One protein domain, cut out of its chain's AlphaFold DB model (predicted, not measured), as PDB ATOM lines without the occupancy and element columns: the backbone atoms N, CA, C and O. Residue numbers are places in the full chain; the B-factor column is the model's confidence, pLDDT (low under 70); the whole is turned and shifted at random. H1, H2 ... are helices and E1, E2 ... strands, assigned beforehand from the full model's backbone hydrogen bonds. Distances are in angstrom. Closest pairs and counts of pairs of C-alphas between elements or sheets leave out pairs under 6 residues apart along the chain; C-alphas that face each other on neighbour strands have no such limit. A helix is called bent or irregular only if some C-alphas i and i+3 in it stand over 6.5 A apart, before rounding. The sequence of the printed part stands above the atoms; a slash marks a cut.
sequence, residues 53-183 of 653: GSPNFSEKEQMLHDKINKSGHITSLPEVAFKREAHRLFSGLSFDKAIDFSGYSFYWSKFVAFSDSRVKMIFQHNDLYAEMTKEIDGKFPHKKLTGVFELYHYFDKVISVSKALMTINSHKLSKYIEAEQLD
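What this domain is: This is residues 53 to 183 of the 653 residues of a protein of Lactococcus lactis subsp. lactis (UniProt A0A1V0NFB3). A small parallel sheet, E1 E2 E3, has H3 and H5 side by side over one face, with H6 on its E3 end; H2 sits crosswise at the far side of H3, and H1 lies beyond as a separate arm near H2 and H3. The unnamed loop 133 to 144 reaches away from the body, its C-alphas 11 to 26 A from the mean of all C-alphas. The printed part has 131 residues with six named helices and three named strands, in the order H1 H2 E1 H3 E2 H4 H5 E3 H6, a mixed class of helices and strands. It is compact, with a radius of gyration of the C-alphas of 15.1 A and spans of 40 by 38 by 22 A.

How they stand to each other: In the sheet, inner strand E2, residues 117 to 124, has edge strands E1, residues 95 to 100, and E3, residues 157 to 160, as parallel neighbours. N 100 and O 121 are within hydrogen-bond range at 2.8 A, as are N 124 and O 159 at 2.8 A. Residues 158 to 159 of E3 also pair, parallel, with residues 182 to 183. H3, residues 106 to 113, H5, residues 145 to 154, and H6, residues 163 to 172, are on one face of the sheet, making two layers, helices over strands. H3 lies over E1 at a height of 8.1 A over the sheet and runs along the strands. E1, H3, E2 form a strand-helix-strand unit, two parallel strands joined through a helix, with a right-handed crossover; E2, H4, H5, E3 form another, also right-handed, where H4 is residues 128 to 132. H3 and H5 touch, the same way at a shallow tilt of 5 degrees, with C-alphas 106 and 148 closest at 5.1 A. H2, residues 79 to 89, only just touches H3, with 3 pairs of C-alphas within 8 A, the closest those of Ala 86 and Phe 111 at 6.1 A; they are about perpendicular, at 82 degrees. H1, residues 59 to 71, is close to H2 but not clearly touching, the closest C-alphas, 61 and 81, being 6.8 A apart. H4 only just touches H5 and H6, with 3 pairs within 8 A each; the closest C-alphas are 132 and 145, 5.8 A, and 129 and 172, 6.5 A. Every O i to N i+4 pair is within hydrogen-bond range in H1, H2, H4 and H6, against 2 of 4 in H3 and 4 of 6 in H5.

Where its parts are: E2 is 19.9 A from first to last C-alpha, E1 13.1 A and E3 9.7 A. H1 begins at C-alpha 59, (29.132, 30.787, 90.943), and is 18.3 A long; H2 is 15.1 A, H5 15.2 A, H3 10.6 A and H4 6.1 A. H5 is only just irregular, C-alphas 150 and 153 being 6.6 A apart. H6, 14.4 A, ends at C-alpha 172, (25.360, 6.306, 63.891).

The domain as a whole: The C-alphas of Gly 92 and Gly 138 are the two farthest apart, 44.6 A. The printed part has no cut. The link from H4 to H5 is long, with 12 residues. The mean pLDDT of the printed part is 91.0, and no printed residue is under 70.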
ATOM      1  N   GLY A  53      21.277  39.857  78.631       79.75
ATOM      2  CA  GLY A  53      21.995  39.705  79.894       79.75
ATOM      3  C   GLY A  53      22.847  38.438  80.012       79.75
ATOM      4  O   GLY A  53      22.942  37.604  79.103       79.75
ATOM      5  N   SER A  54      23.506  38.326  81.163       82.25
ATOM      6  CA  SER A  54      24.191  37.107  81.591       82.25
ATOM      7  C   SER A  54      23.185  36.136  82.217       82.25
ATOM      8  O   SER A  54      22.221  36.604  82.824       82.25
ATOM      9  N   PRO A  55      23.390  34.810  82.093       85.38
ATOM     10  CA  PRO A  55      22.525  33.835  82.746       85.38
ATOM     11  C   PRO A  55      22.474  34.040  84.259       85.38
ATOM     12  O   PRO A  55      23.499  34.348  84.871       85.38
ATOM     13  N   ASN A  56      21.304  33.837  84.866       88.12
ATOM     14  CA  ASN A  56      21.132  33.945  86.314       88.12
ATOM     15  C   ASN A  56      21.623  32.677  87.039       88.12
ATOM     16  O   ASN A  56      20.830  31.898  87.581       88.12
ATOM     17  N   PHE A  57      22.934  32.438  86.995       92.62
ATOM     18  CA  PHE A  57      23.606  31.296  87.615       92.62
ATOM     19  C   PHE A  57      24.378  31.741  88.861       92.62
ATOM     20  O   PHE A  57      25.037  32.779  88.857       92.62
ATOM     21  N   SER A  58      24.344  30.927  89.914       94.19
ATOM     22  CA  SER A  58      25.298  31.029  91.021       94.19
ATOM     23  C   SER A  58      26.712  30.687  90.543       94.19
ATOM     24  O   SER A  58      26.894  30.031  89.516       94.19
ATOM     25  N   GLU A  59      27.736  31.067  91.308       92.44
ATOM     26  CA  GLU A  59      29.132  30.787  90.943       92.44
ATOM     27  C   GLU A  59      29.394  29.291  90.713       92.44
ATOM     28  O   GLU A  59      30.035  28.914  89.732       92.44
ATOM     29  N   LYS A  60      28.833  28.420  91.562       93.00
ATOM     30  CA  LYS A  60      28.967  26.961  91.426       93.00
ATOM     31  C   LYS A  60      28.313  26.444  90.140       93.00
ATOM     32  O   LYS A  60      28.918  25.649  89.420       93.00
ATOM     33  N   GLU A  61      27.103  26.911  89.831       94.44
ATOM     34  CA  GLU A  61      26.384  26.549  88.599       94.44
ATOM     35  C   GLU A  61      27.131  27.053  87.354       94.44
ATOM     36  O   GLU A  61      27.274  26.317  86.375       94.44
ATOM     37  N   GLN A  62      27.679  28.271  87.409       93.19
ATOM     38  CA  GLN A  62      28.477  28.861  86.334       93.19
ATOM     39  C   GLN A  62      29.773  28.071  86.090       93.19
ATOM     40  O   GLN A  62      30.102  27.771  84.941       93.19
ATOM     41  N   MET A  63      30.482  27.658  87.147       90.62
ATOM     42  CA  MET A  63      31.679  26.815  87.029       90.62
ATOM     43  C   MET A  63      31.371  25.469  86.360       90.62
ATOM     44  O   MET A  63      32.125  25.017  85.492       90.62
ATOM     45  N   LEU A  64      30.257  24.834  86.735       90.69
ATOM     46  CA  LEU A  64      29.817  23.571  86.144       90.69
ATOM     47  C   LEU A  64      29.450  23.744  84.662       90.69
ATOM     48  O   LEU A  64      29.915  22.986  83.806       90.69
ATOM     49  N   HIS A  65      28.690  24.794  84.351       90.25
ATOM     50  CA  HIS A  65      28.345  25.187  82.989       90.25
ATOM     51  C   HIS A  65      29.586  25.403  82.109       90.25
ATOM     52  O   HIS A  65      29.655  24.896  80.982       90.25
ATOM     53  N   ASP A  66      30.590  26.117  82.617       89.38
ATOM     54  CA  ASP A  66      31.810  26.424  81.871       89.38
ATOM     55  C   ASP A  66      32.692  25.188  81.675       89.38
ATOM     56  O   ASP A  66      33.251  25.000  80.588       89.38
ATOM     57  N   LYS A  67      32.755  24.295  82.672       89.75
ATOM     58  CA  LYS A  67      33.427  22.993  82.553       89.75
ATOM     59  C   LYS A  67      32.820  22.166  81.418       89.75
ATOM     60  O   LYS A  67      33.564  21.696  80.557       89.75
ATOM     61  N   ILE A  68      31.492  22.070  81.369       89.38
ATOM     62  CA  ILE A  68      30.747  21.320  80.347       89.38
ATOM     63  C   ILE A  68      30.914  21.930  78.956       89.38
ATOM     64  O   ILE A  68      31.191  21.230  77.986       89.38
ATOM     65  N   ASN A  69      30.817  23.253  78.828       87.19
ATOM     66  CA  ASN A  69      31.046  23.909  77.538       87.19
ATOM     67  C   ASN A  69      32.486  23.746  77.048       87.19
ATOM     68  O   ASN A  69      32.741  23.768  75.836       87.19
ATOM     69  N   LYS A  70      33.450  23.631  77.967       86.69
ATOM     70  CA  LYS A  70      34.855  23.407  77.632       86.69
ATOM     71  C   LYS A  70      35.096  21.967  77.178       86.69
ATOM     72  O   LYS A  70      35.744  21.802  76.143       86.69
ATOM     73  N   SER A  71      34.573  20.975  77.905       86.19
ATOM     74  CA  SER A  71      34.709  19.550  77.574       86.19
ATOM     75  C   SER A  71      33.914  19.165  76.327       86.19
ATOM     76  O   SER A  71      34.427  18.421  75.498       86.19
ATOM     77  N   GLY A  72      32.710  19.719  76.158       85.38
ATOM     78  CA  GLY A  72      31.737  19.241  75.174       85.38
ATOM     79  C   GLY A  72      31.043  17.945  75.597       85.38
ATOM     80  O   GLY A  72      30.503  17.277  74.728       85.38
ATOM     81  N   HIS A  73      31.086  17.613  76.892       88.88
ATOM     82  CA  HIS A  73      30.467  16.431  77.496       88.88
ATOM     83  C   HIS A  73      29.716  16.814  78.772       88.88
ATOM     84  O   HIS A  73      30.214  17.617  79.572       88.88
ATOM     85  N   ILE A  74      28.555  16.210  78.974       88.19
ATOM     86  CA  ILE A  74      27.658  16.356  80.108       88.19
ATOM     87  C   ILE A  74      27.998  15.276  81.130       88.19
ATOM     88  O   ILE A  74      27.603  14.125  81.013       88.19
ATOM     89  N   THR A  75      28.721  15.671  82.177       81.81
ATOM     90  CA  THR A  75      28.914  14.825  83.366       81.81
ATOM     91  C   THR A  75      27.855  15.089  84.438       81.81
ATOM     92  O   THR A  75      27.468  14.183  85.158       81.81
ATOM     93  N   SER A  76      27.428  16.348  84.592       85.19
ATOM     94  CA  SER A  76      26.390  16.783  85.537       85.19
ATOM     95  C   SER A  76      25.923  18.180  85.140       85.19
ATOM     96  O   SER A  76      26.729  19.107  85.130       85.19
ATOM     97  N   LEU A  77      24.659  18.341  84.757       86.56
ATOM     98  CA  LEU A  77      24.144  19.615  84.265       86.56
ATOM     99  C   LEU A  77      23.465  20.412  85.396       86.56
ATOM    100  O   LEU A  77      22.722  19.820  86.175       86.56
ATOM    101  N   PRO A  78      23.652  21.746  85.498       90.94
ATOM    102  CA  PRO A  78      22.923  22.562  86.471       90.94
ATOM    103  C   PRO A  78      21.473  22.801  86.008       90.94
ATOM    104  O   PRO A  78      21.105  23.910  85.622       90.94
ATOM    105  N   GLU A  79      20.648  21.752  86.004       92.25
ATOM    106  CA  GLU A  79      19.285  21.777  85.451       92.25
ATOM    107  C   GLU A  79      18.398  22.850  86.084       92.25
ATOM    108  O   GLU A  79      17.711  23.582  85.378       92.25
ATOM    109  N   VAL A  80      18.444  22.988  87.415       93.12
ATOM    110  CA  VAL A  80      17.672  24.006  88.149       93.12
ATOM    111  C   VAL A  80      18.046  25.414  87.683       93.12
ATOM    112  O   VAL A  80      17.172  26.262  87.501       93.12
ATOM    113  N   ALA A  81      19.332  25.655  87.418       94.25
ATOM    114  CA  ALA A  81      19.817  26.927  86.900       94.25
ATOM    115  C   ALA A  81      19.268  27.197  85.495       94.25
ATOM    116  O   ALA A  81      18.809  28.302  85.212       94.25
ATOM    117  N   PHE A  82      19.277  26.183  84.624       93.31
ATOM    118  CA  PHE A  82      18.736  26.297  83.271       93.31
ATOM    119  C   PHE A  82      17.220  26.490  83.250       93.31
ATOM    120  O   PHE A  82      16.752  27.326  82.487       93.31
ATOM    121  N   LYS A  83      16.467  25.803  84.117       93.00
ATOM    122  CA  LYS A  83      15.019  26.013  84.286       93.00
ATOM    123  C   LYS A  83      14.719  27.437  84.764       93.00
ATOM    124  O   LYS A  83      13.881  28.119  84.180       93.00
ATOM    125  N   ARG A  84      15.460  27.933  85.766       93.12
ATOM    126  CA  ARG A  84      15.348  29.319  86.263       93.12
ATOM    127  C   ARG A  84      15.661  30.343  85.174       93.12
ATOM    128  O   ARG A  84      14.960  31.341  85.033       93.12
ATOM    129  N   GLU A  85      16.707  30.100  84.395       92.56
ATOM    130  CA  GLU A  85      17.099  30.984  83.303       92.56
ATOM    131  C   GLU A  85      16.108  30.943  82.132       92.56
ATOM    132  O   GLU A  85      15.800  31.991  81.573       92.56
ATOM    133  N   ALA A  86      15.565  29.775  81.780       90.75
ATOM    134  CA  ALA A  86      14.508  29.658  80.780       90.75
ATOM    135  C   ALA A  86      13.260  30.433  81.221       90.75
ATOM    136  O   ALA A  86      12.751  31.256  80.464       90.75
ATOM    137  N   HIS A  87      12.839  30.271  82.479       90.31
ATOM    138  CA  HIS A  87      11.725  31.026  83.049       90.31
ATOM    139  C   HIS A  87      11.967  32.546  82.990       90.31
ATOM    140  O   HIS A  87      11.078  33.298  82.595       90.31
ATOM    141  N   ARG A  88      13.194  33.005  83.290       91.25
ATOM    142  CA  ARG A  88      13.597  34.418  83.160       91.25
ATOM    143  C   ARG A  88      13.531  34.915  81.715       91.25
ATOM    144  O   ARG A  88      13.035  36.009  81.470       91.25
ATOM    145  N   LEU A  89      14.072  34.153  80.765       89.75
ATOM    146  CA  LEU A  89      14.169  34.556  79.357       89.75
ATOM    147  C   LEU A  89      12.810  34.574  78.659       89.75
ATOM    148  O   LEU A  89      12.558  35.450  77.835       89.75
ATOM    149  N   PHE A  90      11.943  33.624  78.998       88.94
ATOM    150  CA  PHE A  90      10.615  33.491  78.411       88.94
ATOM    151  C   PHE A  90       9.524  34.160  79.249       88.94
ATOM    152  O   PHE A  90       8.358  34.015  78.922       88.94
ATOM    153  N   SER A  91       9.877  34.905  80.305       84.94
ATOM    154  CA  SER A  91       8.923  35.595  81.196       84.94
ATOM    155  C   SER A  91       7.807  34.680  81.724       84.94
ATOM    156  O   SER A  91       6.654  35.088  81.817       84.94
ATOM    157  N   GLY A  92       8.145  33.424  82.025       83.06
ATOM    158  CA  GLY A  92       7.187  32.423  82.498       83.06
ATOM    159  C   GLY A  92       6.202  31.882  81.456       83.06
ATOM    160  O   GLY A  92       5.246  31.222  81.845       83.06
ATOM    161  N   LEU A  93       6.417  32.127  80.159       88.56
ATOM    162  CA  LEU A  93       5.625  31.500  79.096       88.56
ATOM    163  C   LEU A  93       5.833  29.977  79.066       88.56
ATOM    164  O   LEU A  93       6.970  29.501  79.118       88.56
ATOM    165  N   SER A  94       4.732  29.244  78.899       91.94
ATOM    166  CA  SER A  94       4.694  27.804  78.628       91.94
ATOM    167  C   SER A  94       4.363  27.545  77.157       91.94
ATOM    168  O   SER A  94       3.531  28.249  76.582       91.94
ATOM    169  N   PHE A  95       4.961  26.519  76.554       94.56
ATOM    170  CA  PHE A  95       4.788  26.208  75.131       94.56
ATOM    171  C   PHE A  95       4.232  24.798  74.911       94.56
ATOM    172  O   PHE A  95       4.737  23.832  75.480       94.56
ATOM    173  N   ASP A  96       3.287  24.622  73.987       95.69
ATOM    174  CA  ASP A  96       2.881  23.272  73.562       95.69
ATOM    175  C   ASP A  96       4.054  22.502  72.948       95.69
ATOM    176  O   ASP A  96       4.261  21.320  73.235       95.69
ATOM    177  N   LYS A  97       4.851  23.197  72.124       96.56
ATOM    178  CA  LYS A  97       6.024  22.648  71.442       96.56
ATOM    179  C   LYS A  97       7.201  23.614  71.506       96.56
ATOM    180  O   LYS A  97       7.063  24.782  71.146       96.56
ATOM    181  N   ALA A  98       8.371  23.116  71.894       96.44
ATOM    182  CA  ALA A  98       9.628  23.859  71.875       96.44
ATOM    183  C   ALA A  98      10.626  23.180  70.932       96.44
ATOM    184  O   ALA A  98      10.902  21.988  71.053       96.44
ATOM    185  N   ILE A  99      11.166  23.936  69.974       96.69
ATOM    186  CA  ILE A  99      11.939  23.376  68.859       96.69
ATOM    187  C   ILE A  99      13.334  24.000  68.811       96.69
ATOM    188  O   ILE A  99      13.482  25.199  68.568       96.69
ATOM    189  N   ASP A 100      14.377  23.180  68.951       96.38
ATOM    190  CA  ASP A 100      15.723  23.551  68.517       96.38
ATOM    191  C   ASP A 100      15.865  23.247  67.026       96.38
ATOM    192  O   ASP A 100      16.318  22.176  66.612       96.38
ATOM    193  N   PHE A 101      15.489  24.225  66.203       94.94
ATOM    194  CA  PHE A 101      15.624  24.104  64.756       94.94
ATOM    195  C   PHE A 101      17.088  24.123  64.305       94.94
ATOM    196  O   PHE A 101      17.379  23.746  63.179       94.94
ATOM    197  N   SER A 102      18.035  24.568  65.138       89.44
ATOM    198  CA  SER A 102      19.438  24.590  64.732       89.44
ATOM    199  C   SER A 102      20.024  23.187  64.711       89.44
ATOM    200  O   SER A 102      20.659  22.838  63.727       89.44
ATOM    201  N   GLY A 103      19.832  22.393  65.770       86.62
ATOM    202  CA  GLY A 103      20.302  21.006  65.824       86.62
ATOM    203  C   GLY A 103      21.797  20.784  66.066       86.62
ATOM    204  O   GLY A 103      22.232  19.650  66.236       86.62
ATOM    205  N   TYR A 104      22.606  21.850  66.072       83.94
ATOM    206  CA  TYR A 104      24.074  21.778  66.222       83.94
ATOM    207  C   TYR A 104      24.600  22.527  67.442       83.94
ATOM    208  O   TYR A 104      25.774  22.411  67.805       83.94
ATOM    209  N   SER A 105      23.779  23.395  68.029       88.31
ATOM    210  CA  SER A 105      24.253  24.335  69.030       88.31
ATOM    211  C   SER A 105      24.081  23.769  70.424       88.31
ATOM    212  O   SER A 105      23.055  23.981  71.059       88.31
ATOM    213  N   PHE A 106      25.159  23.206  70.966       87.62
ATOM    214  CA  PHE A 106      25.188  22.767  72.362       87.62
ATOM    215  C   PHE A 106      24.755  23.850  73.359       87.62
ATOM    216  O   PHE A 106      24.255  23.556  74.439       87.62
ATOM    217  N   TYR A 107      24.937  25.122  73.005       85.75
ATOM    218  CA  TYR A 107      24.449  26.234  73.804       85.75
ATOM    219  C   TYR A 107      22.920  26.380  73.738       85.75
ATOM    220  O   TYR A 107      22.293  26.475  74.787       85.75
ATOM    221  N   TRP A 108      22.329  26.392  72.537       87.88
ATOM    222  CA  TRP A 108      20.894  26.653  72.344       87.88
ATOM    223  C   TRP A 108      20.031  25.460  72.736       87.88
ATOM    224  O   TRP A 108      19.000  25.660  73.375       87.88
ATOM    225  N   SER A 109      20.496  24.240  72.453       92.94
ATOM    226  CA  SER A 109      19.776  23.011  72.784       92.94
ATOM    227  C   SER A 109      19.463  22.917  74.278       92.94
ATOM    228  O   SER A 109      18.395  22.448  74.641       92.94
ATOM    229  N   LYS A 110      20.327  23.450  75.157       91.50
ATOM    230  CA  LYS A 110      20.061  23.492  76.606       91.50
ATOM    231  C   LYS A 110      18.855  24.363  76.955       91.50
ATOM    232  O   LYS A 110      18.032  23.955  77.758       91.50
ATOM    233  N   PHE A 111      18.705  25.540  76.351       90.00
ATOM    234  CA  PHE A 111      17.557  26.403  76.659       90.00
ATOM    235  C   PHE A 111      16.240  25.774  76.226       90.00
ATOM    236  O   PHE A 111      15.256  25.902  76.941       90.00
ATOM    237  N   VAL A 112      16.235  25.073  75.091       93.56
ATOM    238  CA  VAL A 112      15.052  24.341  74.632       93.56
ATOM    239  C   VAL A 112      14.785  23.134  75.535       93.56
ATOM    240  O   VAL A 112      13.666  22.986  76.018       93.56
ATOM    241  N   ALA A 113      15.815  22.344  75.859       94.19
ATOM    242  CA  ALA A 113      15.723  21.179  76.745       94.19
ATOM    243  C   ALA A 113      15.120  21.510  78.125       94.19
ATOM    244  O   ALA A 113      14.347  20.723  78.663       94.19
ATOM    245  N   PHE A 114      15.426  22.689  78.680       93.56
ATOM    246  CA  PHE A 114      14.927  23.136  79.991       93.56
ATOM    247  C   PHE A 114      13.836  24.211  79.915       93.56
ATOM    248  O   PHE A 114      13.507  24.811  80.939       93.56
ATOM    249  N   SER A 115      13.281  24.463  78.726       93.31
ATOM    250  CA  SER A 115      12.104  25.322  78.574       93.31
ATOM    251  C   SER A 115      10.851  24.638  79.117       93.31
ATOM    252  O   SER A 115      10.757  23.405  79.131       93.31
ATOM    253  N   ASP A 116       9.889  25.444  79.564       94.38
ATOM    254  CA  ASP A 116       8.581  24.946  79.973       94.38
ATOM    255  C   ASP A 116       7.767  24.589  78.725       94.38
ATOM    256  O   ASP A 116       7.197  25.454  78.055       94.38
ATOM    257  N   SER A 117       7.811  23.311  78.348       95.94
ATOM    258  CA  SER A 117       7.102  22.823  77.175       95.94
ATOM    259  C   SER A 117       6.691  21.361  77.271       95.94
ATOM    260  O   SER A 117       7.473  20.527  77.749       95.94
ATOM    261  N   ARG A 118       5.486  21.064  76.758       94.75
ATOM    262  CA  ARG A 118       4.900  19.717  76.719       94.75
ATOM    263  C   ARG A 118       5.654  18.772  75.787       94.75
ATOM    264  O   ARG A 118       5.790  17.605  76.134       94.75
ATOM    265  N   VAL A 119       6.121  19.255  74.635       96.88
ATOM    266  CA  VAL A 119       6.893  18.458  73.669       96.88
ATOM    267  C   VAL A 119       8.116  19.239  73.202       96.88
ATOM    268  O   VAL A 119       8.008  20.352  72.694       96.88
ATOM    269  N   LYS A 120       9.296  18.639  73.321       97.56
ATOM    270  CA  LYS A 120      10.578  19.223  72.930       97.56
ATOM    271  C   LYS A 120      11.129  18.490  71.719       97.56
ATOM    272  O   LYS A 120      11.235  17.267  71.707       97.56
ATOM    273  N   MET A 121      11.508  19.245  70.698       97.88
ATOM    274  CA  MET A 121      12.007  18.704  69.436       97.88
ATOM    275  C   MET A 121      13.363  19.306  69.083       97.88
ATOM    276  O   MET A 121      13.621  20.479  69.355       97.88
ATOM    277  N   ILE A 122      14.219  18.527  68.432       97.38
ATOM    278  CA  ILE A 122      15.510  18.994  67.921       97.38
ATOM    279  C   ILE A 122      15.733  18.503  66.497       97.38
ATOM    280  O   ILE A 122      15.501  17.338  66.192       97.38
ATOM    281  N   PHE A 123      16.167  19.399  65.613       97.06
ATOM    282  CA  PHE A 123      16.373  19.072  64.203       97.06
ATOM    283  C   PHE A 123      17.776  18.512  63.937       97.06
ATOM    284  O   PHE A 123      18.724  18.808  64.656       97.06
ATOM    285  N   GLN A 124      17.938  17.747  62.861       95.38
ATOM    286  CA  GLN A 124      19.224  17.295  62.337       95.38
ATOM    287  C   GLN A 124      19.297  17.656  60.848       95.38
ATOM    288  O   GLN A 124      18.564  17.097  60.034       95.38
ATOM    289  N   HIS A 125      20.172  18.602  60.482       92.81
ATOM    290  CA  HIS A 125      20.269  19.114  59.100       92.81
ATOM    291  C   HIS A 125      21.359  18.460  58.250       92.81
ATOM    292  O   HIS A 125      21.467  18.788  57.077       92.81
ATOM    293  N   ASN A 126      22.196  17.595  58.825       90.19
ATOM    294  CA  ASN A 126      23.254  16.822  58.162       90.19
ATOM    295  C   ASN A 126      23.569  15.581  59.010       90.19
ATOM    296  O   ASN A 126      23.057  15.431  60.121       90.19
ATOM    297  N   ASP A 127      24.461  14.733  58.502       90.19
ATOM    298  CA  ASP A 127      25.071  13.632  59.250       90.19
ATOM    299  C   ASP A 127      25.914  14.188  60.406       90.19
ATOM    300  O   ASP A 127      27.027  14.692  60.221       90.19
ATOM    301  N   LEU A 128      25.350  14.166  61.614       88.25
ATOM    302  CA  LEU A 128      25.952  14.840  62.763       88.25
ATOM    303  C   LEU A 128      27.194  14.125  63.276       88.25
ATOM    304  O   LEU A 128      28.120  14.777  63.767       88.25
ATOM    305  N   TYR A 129      27.225  12.800  63.157       88.38
ATOM    306  CA  TYR A 129      28.376  12.018  63.572       88.38
ATOM    307  C   TYR A 129      29.565  12.288  62.646       88.38
ATOM    308  O   TYR A 129      30.656  12.583  63.132       88.38
ATOM    309  N   ALA A 130      29.341  12.286  61.326       87.00
ATOM    310  CA  ALA A 130      30.376  12.633  60.357       87.00
ATOM    311  C   ALA A 130      30.913  14.056  60.577       87.00
ATOM    312  O   ALA A 130      32.124  14.264  60.528       87.00
ATOM    313  N   GLU A 131      30.041  15.025  60.884       87.31
ATOM    314  CA  GLU A 131      30.456  16.389  61.228       87.31
ATOM    315  C   GLU A 131      31.294  16.438  62.515       87.31
ATOM    316  O   GLU A 131      32.308  17.135  62.560       87.31
ATOM    317  N   MET A 132      30.933  15.672  63.550       89.12
ATOM    318  CA  MET A 132      31.698  15.592  64.800       89.12
ATOM    319  C   MET A 132      33.116  15.051  64.571       89.12
ATOM    320  O   MET A 132      34.081  15.609  65.104       89.12
ATOM    321  N   THR A 133      33.239  13.985  63.777       87.06
ATOM    322  CA  THR A 133      34.515  13.327  63.456       87.06
ATOM    323  C   THR A 133      35.283  14.019  62.332       87.06
ATOM    324  O   THR A 133      36.372  13.583  61.973       87.06
ATOM    325  N   LYS A 134      34.739  15.095  61.757       83.88
ATOM    326  CA  LYS A 134      35.362  15.815  60.651       83.88
ATOM    327  C   LYS A 134      36.646  16.496  61.100       83.88
ATOM    328  O   LYS A 134      36.637  17.339  62.000       83.88
ATOM    329  N   GLU A 135      37.735  16.186  60.411       82.69
ATOM    330  CA  GLU A 135      39.018  16.851  60.590       82.69
ATOM    331  C   GLU A 135      39.217  17.938  59.524       82.69
ATOM    332  O   GLU A 135      39.070  17.705  58.327       82.69
ATOM    333  N   ILE A 136      39.546  19.155  59.960       73.69
ATOM    334  CA  ILE A 136      39.877  20.292  59.097       73.69
ATOM    335  C   ILE A 136      41.172  20.914  59.618       73.69
ATOM    336  O   ILE A 136      41.210  21.412  60.747       73.69
ATOM    337  N   ASP A 137      42.229  20.907  58.802       72.50
ATOM    338  CA  ASP A 137      43.562  21.417  59.162       72.50
ATOM    339  C   ASP A 137      44.108  20.841  60.495       72.50
ATOM    340  O   ASP A 137      44.608  21.596  61.341       72.50
ATOM    341  N   GLY A 138      43.978  19.530  60.739       74.81
ATOM    342  CA  GLY A 138      44.468  18.918  61.984       74.81
ATOM    343  C   GLY A 138      43.555  19.115  63.199       74.81
ATOM    344  O   GLY A 138      44.004  18.986  64.340       74.81
ATOM    345  N   LYS A 139      42.307  19.565  63.005       77.31
ATOM    346  CA  LYS A 139      41.385  19.927  64.095       77.31
ATOM    347  C   LYS A 139      39.989  19.384  63.865       77.31
ATOM    348  O   LYS A 139      39.504  19.394  62.746       77.31
ATOM    349  N   PHE A 140      39.306  19.083  64.964       82.44
ATOM    350  CA  PHE A 140      37.901  18.676  64.991       82.44
ATOM    351  C   PHE A 140      37.020  19.856  65.434       82.44
ATOM    352  O   PHE A 140      36.784  20.032  66.637       82.44
ATOM    353  N   PRO A 141      36.590  20.743  64.514       78.06
ATOM    354  CA  PRO A 141      35.841  21.954  64.858       78.06
ATOM    355  C   PRO A 141      34.517  21.657  65.570       78.06
ATOM    356  O   PRO A 141      34.087  22.459  66.402       78.06
ATOM    357  N   HIS A 142      33.914  20.503  65.287       83.75
ATOM    358  CA  HIS A 142      32.610  20.097  65.801       83.75
ATOM    359  C   HIS A 142      32.686  18.964  66.831       83.75
ATOM    360  O   HIS A 142      31.664  18.390  67.180       83.75
ATOM    361  N   LYS A 143      33.862  18.711  67.429       83.25
ATOM    362  CA  LYS A 143      34.033  17.687  68.480       83.25
ATOM    363  C   LYS A 143      33.098  17.822  69.688       83.25
ATOM    364  O   LYS A 143      32.993  16.911  70.488       83.25
ATOM    365  N   LYS A 144      32.493  18.998  69.870       84.62
ATOM    366  CA  LYS A 144      31.561  19.292  70.968       84.62
ATOM    367  C   LYS A 144      30.117  18.897  70.658       84.62
ATOM    368  O   LYS A 144      29.258  19.121  71.502       84.62
ATOM    369  N   LEU A 145      29.846  18.355  69.468       90.25
ATOM    370  CA  LEU A 145      28.536  17.798  69.138       90.25
ATOM    371  C   LEU A 145      28.167  16.624  70.046       90.25
ATOM    372  O   LEU A 145      26.983  16.422  70.270       90.25
ATOM    373  N   THR A 146      29.138  15.948  70.667       91.00
ATOM    374  CA  THR A 146      28.859  14.912  71.668       91.00
ATOM    375  C   THR A 146      27.933  15.402  72.777       91.00
ATOM    376  O   THR A 146      26.981  14.717  73.118       91.00
ATOM    377  N   GLY A 147      28.132  16.629  73.263       91.12
ATOM    378  CA  GLY A 147      27.249  17.224  74.261       91.12
ATOM    379  C   GLY A 147      25.835  17.479  73.738       91.12
ATOM    380  O   GLY A 147      24.892  17.437  74.515       91.12
ATOM    381  N   VAL A 148      25.653  17.727  72.435       93.75
ATOM    382  CA  VAL A 148      24.311  17.793  71.825       93.75
ATOM    383  C   VAL A 148      23.680  16.404  71.804       93.75
ATOM    384  O   VAL A 148      22.507  16.280  72.129       93.75
ATOM    385  N   PHE A 149      24.453  15.364  71.481       94.75
ATOM    386  CA  PHE A 149      23.950  13.989  71.460       94.75
ATOM    387  C   PHE A 149      23.507  13.537  72.852       94.75
ATOM    388  O   PHE A 149      22.421  13.001  73.016       94.75
ATOM    389  N   GLU A 150      24.297  13.853  73.876       93.88
ATOM    390  CA  GLU A 150      23.952  13.595  75.277       93.88
ATOM    391  C   GLU A 150      22.716  14.394  75.745       93.88
ATOM    392  O   GLU A 150      22.066  13.998  76.710       93.88
ATOM    393  N   LEU A 151      22.352  15.496  75.070       94.00
ATOM    394  CA  LEU A 151      21.110  16.225  75.354       94.00
ATOM    395  C   LEU A 151      19.867  15.586  74.737       94.00
ATOM    396  O   LEU A 151      18.779  15.948  75.171       94.00
ATOM    397  N   TYR A 152      19.980  14.673  73.766       95.44
ATOM    398  CA  TYR A 152      18.809  14.078  73.103       95.44
ATOM    399  C   TYR A 152      17.855  13.372  74.061       95.44
ATOM    400  O   TYR A 152      16.656  13.364  73.812       95.44
ATOM    401  N   HIS A 153      18.351  12.900  75.204       93.00
ATOM    402  CA  HIS A 153      17.519  12.363  76.278       93.00
ATOM    403  C   HIS A 153      16.467  13.360  76.816       93.00
ATOM    404  O   HIS A 153      15.433  12.946  77.323       93.00
ATOM    405  N   TYR A 154      16.698  14.671  76.689       94.50
ATOM    406  CA  TYR A 154      15.757  15.719  77.114       94.50
ATOM    407  C   TYR A 154      14.777  16.156  76.013       94.50
ATOM    408  O   TYR A 154      14.001  17.089  76.226       94.50
ATOM    409  N   PHE A 155      14.836  15.543  74.830       97.00
ATOM    410  CA  PHE A 155      13.952  15.850  73.711       97.00
ATOM    411  C   PHE A 155      13.015  14.675  73.449       97.00
ATOM    412  O   PHE A 155      13.443  13.532  73.371       97.00
ATOM    413  N   ASP A 156      11.736  14.957  73.249       97.62
ATOM    414  CA  ASP A 156      10.739  13.941  72.911       97.62
ATOM    415  C   ASP A 156      10.893  13.462  71.461       97.62
ATOM    416  O   ASP A 156      10.579  12.315  71.144       97.62
ATOM    417  N   LYS A 157      11.374  14.343  70.569       97.56
ATOM    418  CA  LYS A 157      11.600  14.026  69.152       97.56
ATOM    419  C   LYS A 157      12.926  14.553  68.610       97.56
ATOM    420  O   LYS A 157      13.308  15.700  68.851       97.56
ATOM    421  N   VAL A 158      13.570  13.739  67.779       97.19
ATOM    422  CA  VAL A 158      14.748  14.084  66.983       97.19
ATOM    423  C   VAL A 158      14.368  14.024  65.501       97.19
ATOM    424  O   VAL A 158      14.127  12.953  64.951       97.19
ATOM    425  N   ILE A 159      14.289  15.193  64.865       97.25
ATOM    426  CA  ILE A 159      13.717  15.381  63.528       97.25
ATOM    427  C   ILE A 159      14.828  15.523  62.485       97.25
ATOM    428  O   ILE A 159      15.498  16.552  62.416       97.25
ATOM    429  N   SER A 160      15.017  14.531  61.622       97.06
ATOM    430  CA  SER A 160      15.932  14.650  60.477       97.06
ATOM    431  C   SER A 160      15.278  15.349  59.282       97.06
ATOM    432  O   SER A 160      14.089  15.190  59.030       97.06
ATOM    433  N   VAL A 161      16.046  16.100  58.491       95.62
ATOM    434  CA  VAL A 161      15.511  16.819  57.309       95.62
ATOM    435  C   VAL A 161      15.245  15.947  56.073       95.62
ATOM    436  O   VAL A 161      14.838  16.450  55.032       95.62
ATOM    437  N   SER A 162      15.498  14.645  56.145       94.88
ATOM    438  CA  SER A 162      15.140  13.676  55.104       94.88
ATOM    439  C   SER A 162      15.015  12.289  55.722       94.88
ATOM    440  O   SER A 162      15.526  12.045  56.823       94.88
ATOM    441  N   LYS A 163      14.337  11.372  55.026       94.75
ATOM    442  CA  LYS A 163      14.176  10.002  55.521       94.75
ATOM    443  C   LYS A 163      15.508   9.247  55.469       94.75
ATOM    444  O   LYS A 163      15.864   8.569  56.428       94.75
ATOM    445  N   ALA A 164      16.284   9.429  54.406       94.75
ATOM    446  CA  ALA A 164      17.627   8.890  54.255       94.75
ATOM    447  C   ALA A 164      18.557   9.365  55.374       94.75
ATOM    448  O   ALA A 164      19.272   8.555  55.970       94.75
ATOM    449  N   LEU A 165      18.518  10.660  55.710       94.81
ATOM    450  CA  LEU A 165      19.319  11.194  56.806       94.81
ATOM    451  C   LEU A 165      18.898  10.610  58.156       94.81
ATOM    452  O   LEU A 165      19.768  10.282  58.960       94.81
ATOM    453  N   MET A 166      17.592  10.452  58.385       95.94
ATOM    454  CA  MET A 166      17.071   9.821  59.599       95.94
ATOM    455  C   MET A 166      17.659   8.421  59.783       95.94
ATOM    456  O   MET A 166      18.147   8.115  60.864       95.94
ATOM    457  N   THR A 167      17.691   7.608  58.723       94.69
ATOM    458  CA  THR A 167      18.296   6.267  58.749       94.69
ATOM    459  C   THR A 167      19.801   6.316  59.027       94.69
ATOM    460  O   THR A 167      20.320   5.534  59.818       94.69
ATOM    461  N   ILE A 168      20.538   7.247  58.410       93.31
ATOM    462  CA  ILE A 168      21.982   7.390  58.656       93.31
ATOM    463  C   ILE A 168      22.248   7.758  60.120       93.31
ATOM    464  O   ILE A 168      23.089   7.143  60.782       93.31
ATOM    465  N   ASN A 169      21.536   8.766  60.627       93.94
ATOM    466  CA  ASN A 169      21.713   9.252  61.988       93.94
ATOM    467  C   ASN A 169      21.216   8.238  63.024       93.94
ATOM    468  O   ASN A 169      21.871   8.101  64.051       93.94
ATOM    469  N   SER A 170      20.138   7.490  62.764       93.69
ATOM    470  CA  SER A 170      19.638   6.469  63.693       93.69
ATOM    471  C   SER A 170      20.673   5.374  63.941       93.69
ATOM    472  O   SER A 170      20.934   5.020  65.087       93.69
ATOM    473  N   HIS A 171      21.354   4.905  62.891       93.62
ATOM    474  CA  HIS A 171      22.435   3.935  63.038       93.62
ATOM    475  C   HIS A 171      23.638   4.529  63.782       93.62
ATOM    476  O   HIS A 171      24.112   3.947  64.762       93.62
ATOM    477  N   LYS A 172      24.132   5.696  63.345       94.19
ATOM    478  CA  LYS A 172      25.360   6.306  63.891       94.19
ATOM    479  C   LYS A 172      25.204   6.856  65.310       94.19
ATOM    480  O   LYS A 172      26.193   6.955  66.033       94.19
ATOM    481  N   LEU A 173      23.989   7.230  65.699       94.50
ATOM    482  CA  LEU A 173      23.669   7.850  66.987       94.50
ATOM    483  C   LEU A 173      22.762   6.965  67.850       94.50
ATOM    484  O   LEU A 173      22.216   7.455  68.831       94.50
ATOM    485  N   SER A 174      22.663   5.671  67.537       94.12
ATOM    486  CA  SER A 174      21.878   4.665  68.277       94.12
ATOM    487  C   SER A 174      22.184   4.602  69.777       94.12
ATOM    488  O   SER A 174      21.340   4.203  70.564       94.12
ATOM    489  N   LYS A 175      23.376   5.039  70.205       94.44
ATOM    490  CA  LYS A 175      23.728   5.170  71.629       94.44
ATOM    491  C   LYS A 175      22.975   6.302  72.353       94.44
ATOM    492  O   LYS A 175      22.930   6.312  73.579       94.44
ATOM    493  N   TYR A 176      22.489   7.297  71.618       94.31
ATOM    494  CA  TYR A 176      21.950   8.547  72.160       94.31
ATOM    495  C   TYR A 176      20.476   8.782  71.818       94.31
ATOM    496  O   TYR A 176      19.886   9.706  72.372       94.31
ATOM    497  N   ILE A 177      19.921   8.031  70.864       94.44
ATOM    498  CA  ILE A 177      18.576   8.244  70.331       94.44
ATOM    499  C   ILE A 177      17.827   6.918  70.333       94.44
ATOM    500  O   ILE A 177      18.296   5.948  69.739       94.44
ATOM    501  N   GLU A 178      16.642   6.925  70.929       93.62
ATOM    502  CA  GLU A 178      15.705   5.805  70.898       93.62
ATOM    503  C   GLU A 178      14.860   5.827  69.616       93.62
ATOM    504  O   GLU A 178      14.592   6.886  69.033       93.62
ATOM    505  N   ALA A 179      14.404   4.657  69.167       92.12
ATOM    506  CA  ALA A 179      13.660   4.523  67.914       92.12
ATOM    507  C   ALA A 179      12.373   5.368  67.894       92.12
ATOM    508  O   ALA A 179      12.028   5.954  66.869       92.12
ATOM    509  N   GLU A 180      11.698   5.493  69.034       94.50
ATOM    510  CA  GLU A 180      10.450   6.237  69.203       94.50
ATOM    511  C   GLU A 180      10.650   7.759  69.132       94.50
ATOM    512  O   GLU A 180       9.700   8.498  68.844       94.50
ATOM    513  N   GLN A 181      11.874   8.244  69.376       95.94
ATOM    514  CA  GLN A 181      12.213   9.665  69.266       95.94
ATOM    515  C   GLN A 181      12.398  10.093  67.805       95.94
ATOM    516  O   GLN A 181      12.266  11.278  67.497       95.94
ATOM    517  N   LEU A 182      12.712   9.167  66.901       96.75
ATOM    518  CA  LEU A 182      13.052   9.492  65.520       96.75
ATOM    519  C   LEU A 182      11.821   9.896  64.710       96.75
ATOM    520  O   LEU A 182      10.787   9.229  64.716       96.75
ATOM    521  N   ASP A 183      11.964  10.983  63.963       97.00
ATOM    522  CA  ASP A 183      11.034  11.369  62.910       97.00
ATOM    523  C   ASP A 183      11.787  12.164  61.827       97.00
ATOM    524  O   ASP A 183      12.975  12.483  61.966       97.00
TER     525      ASP A 183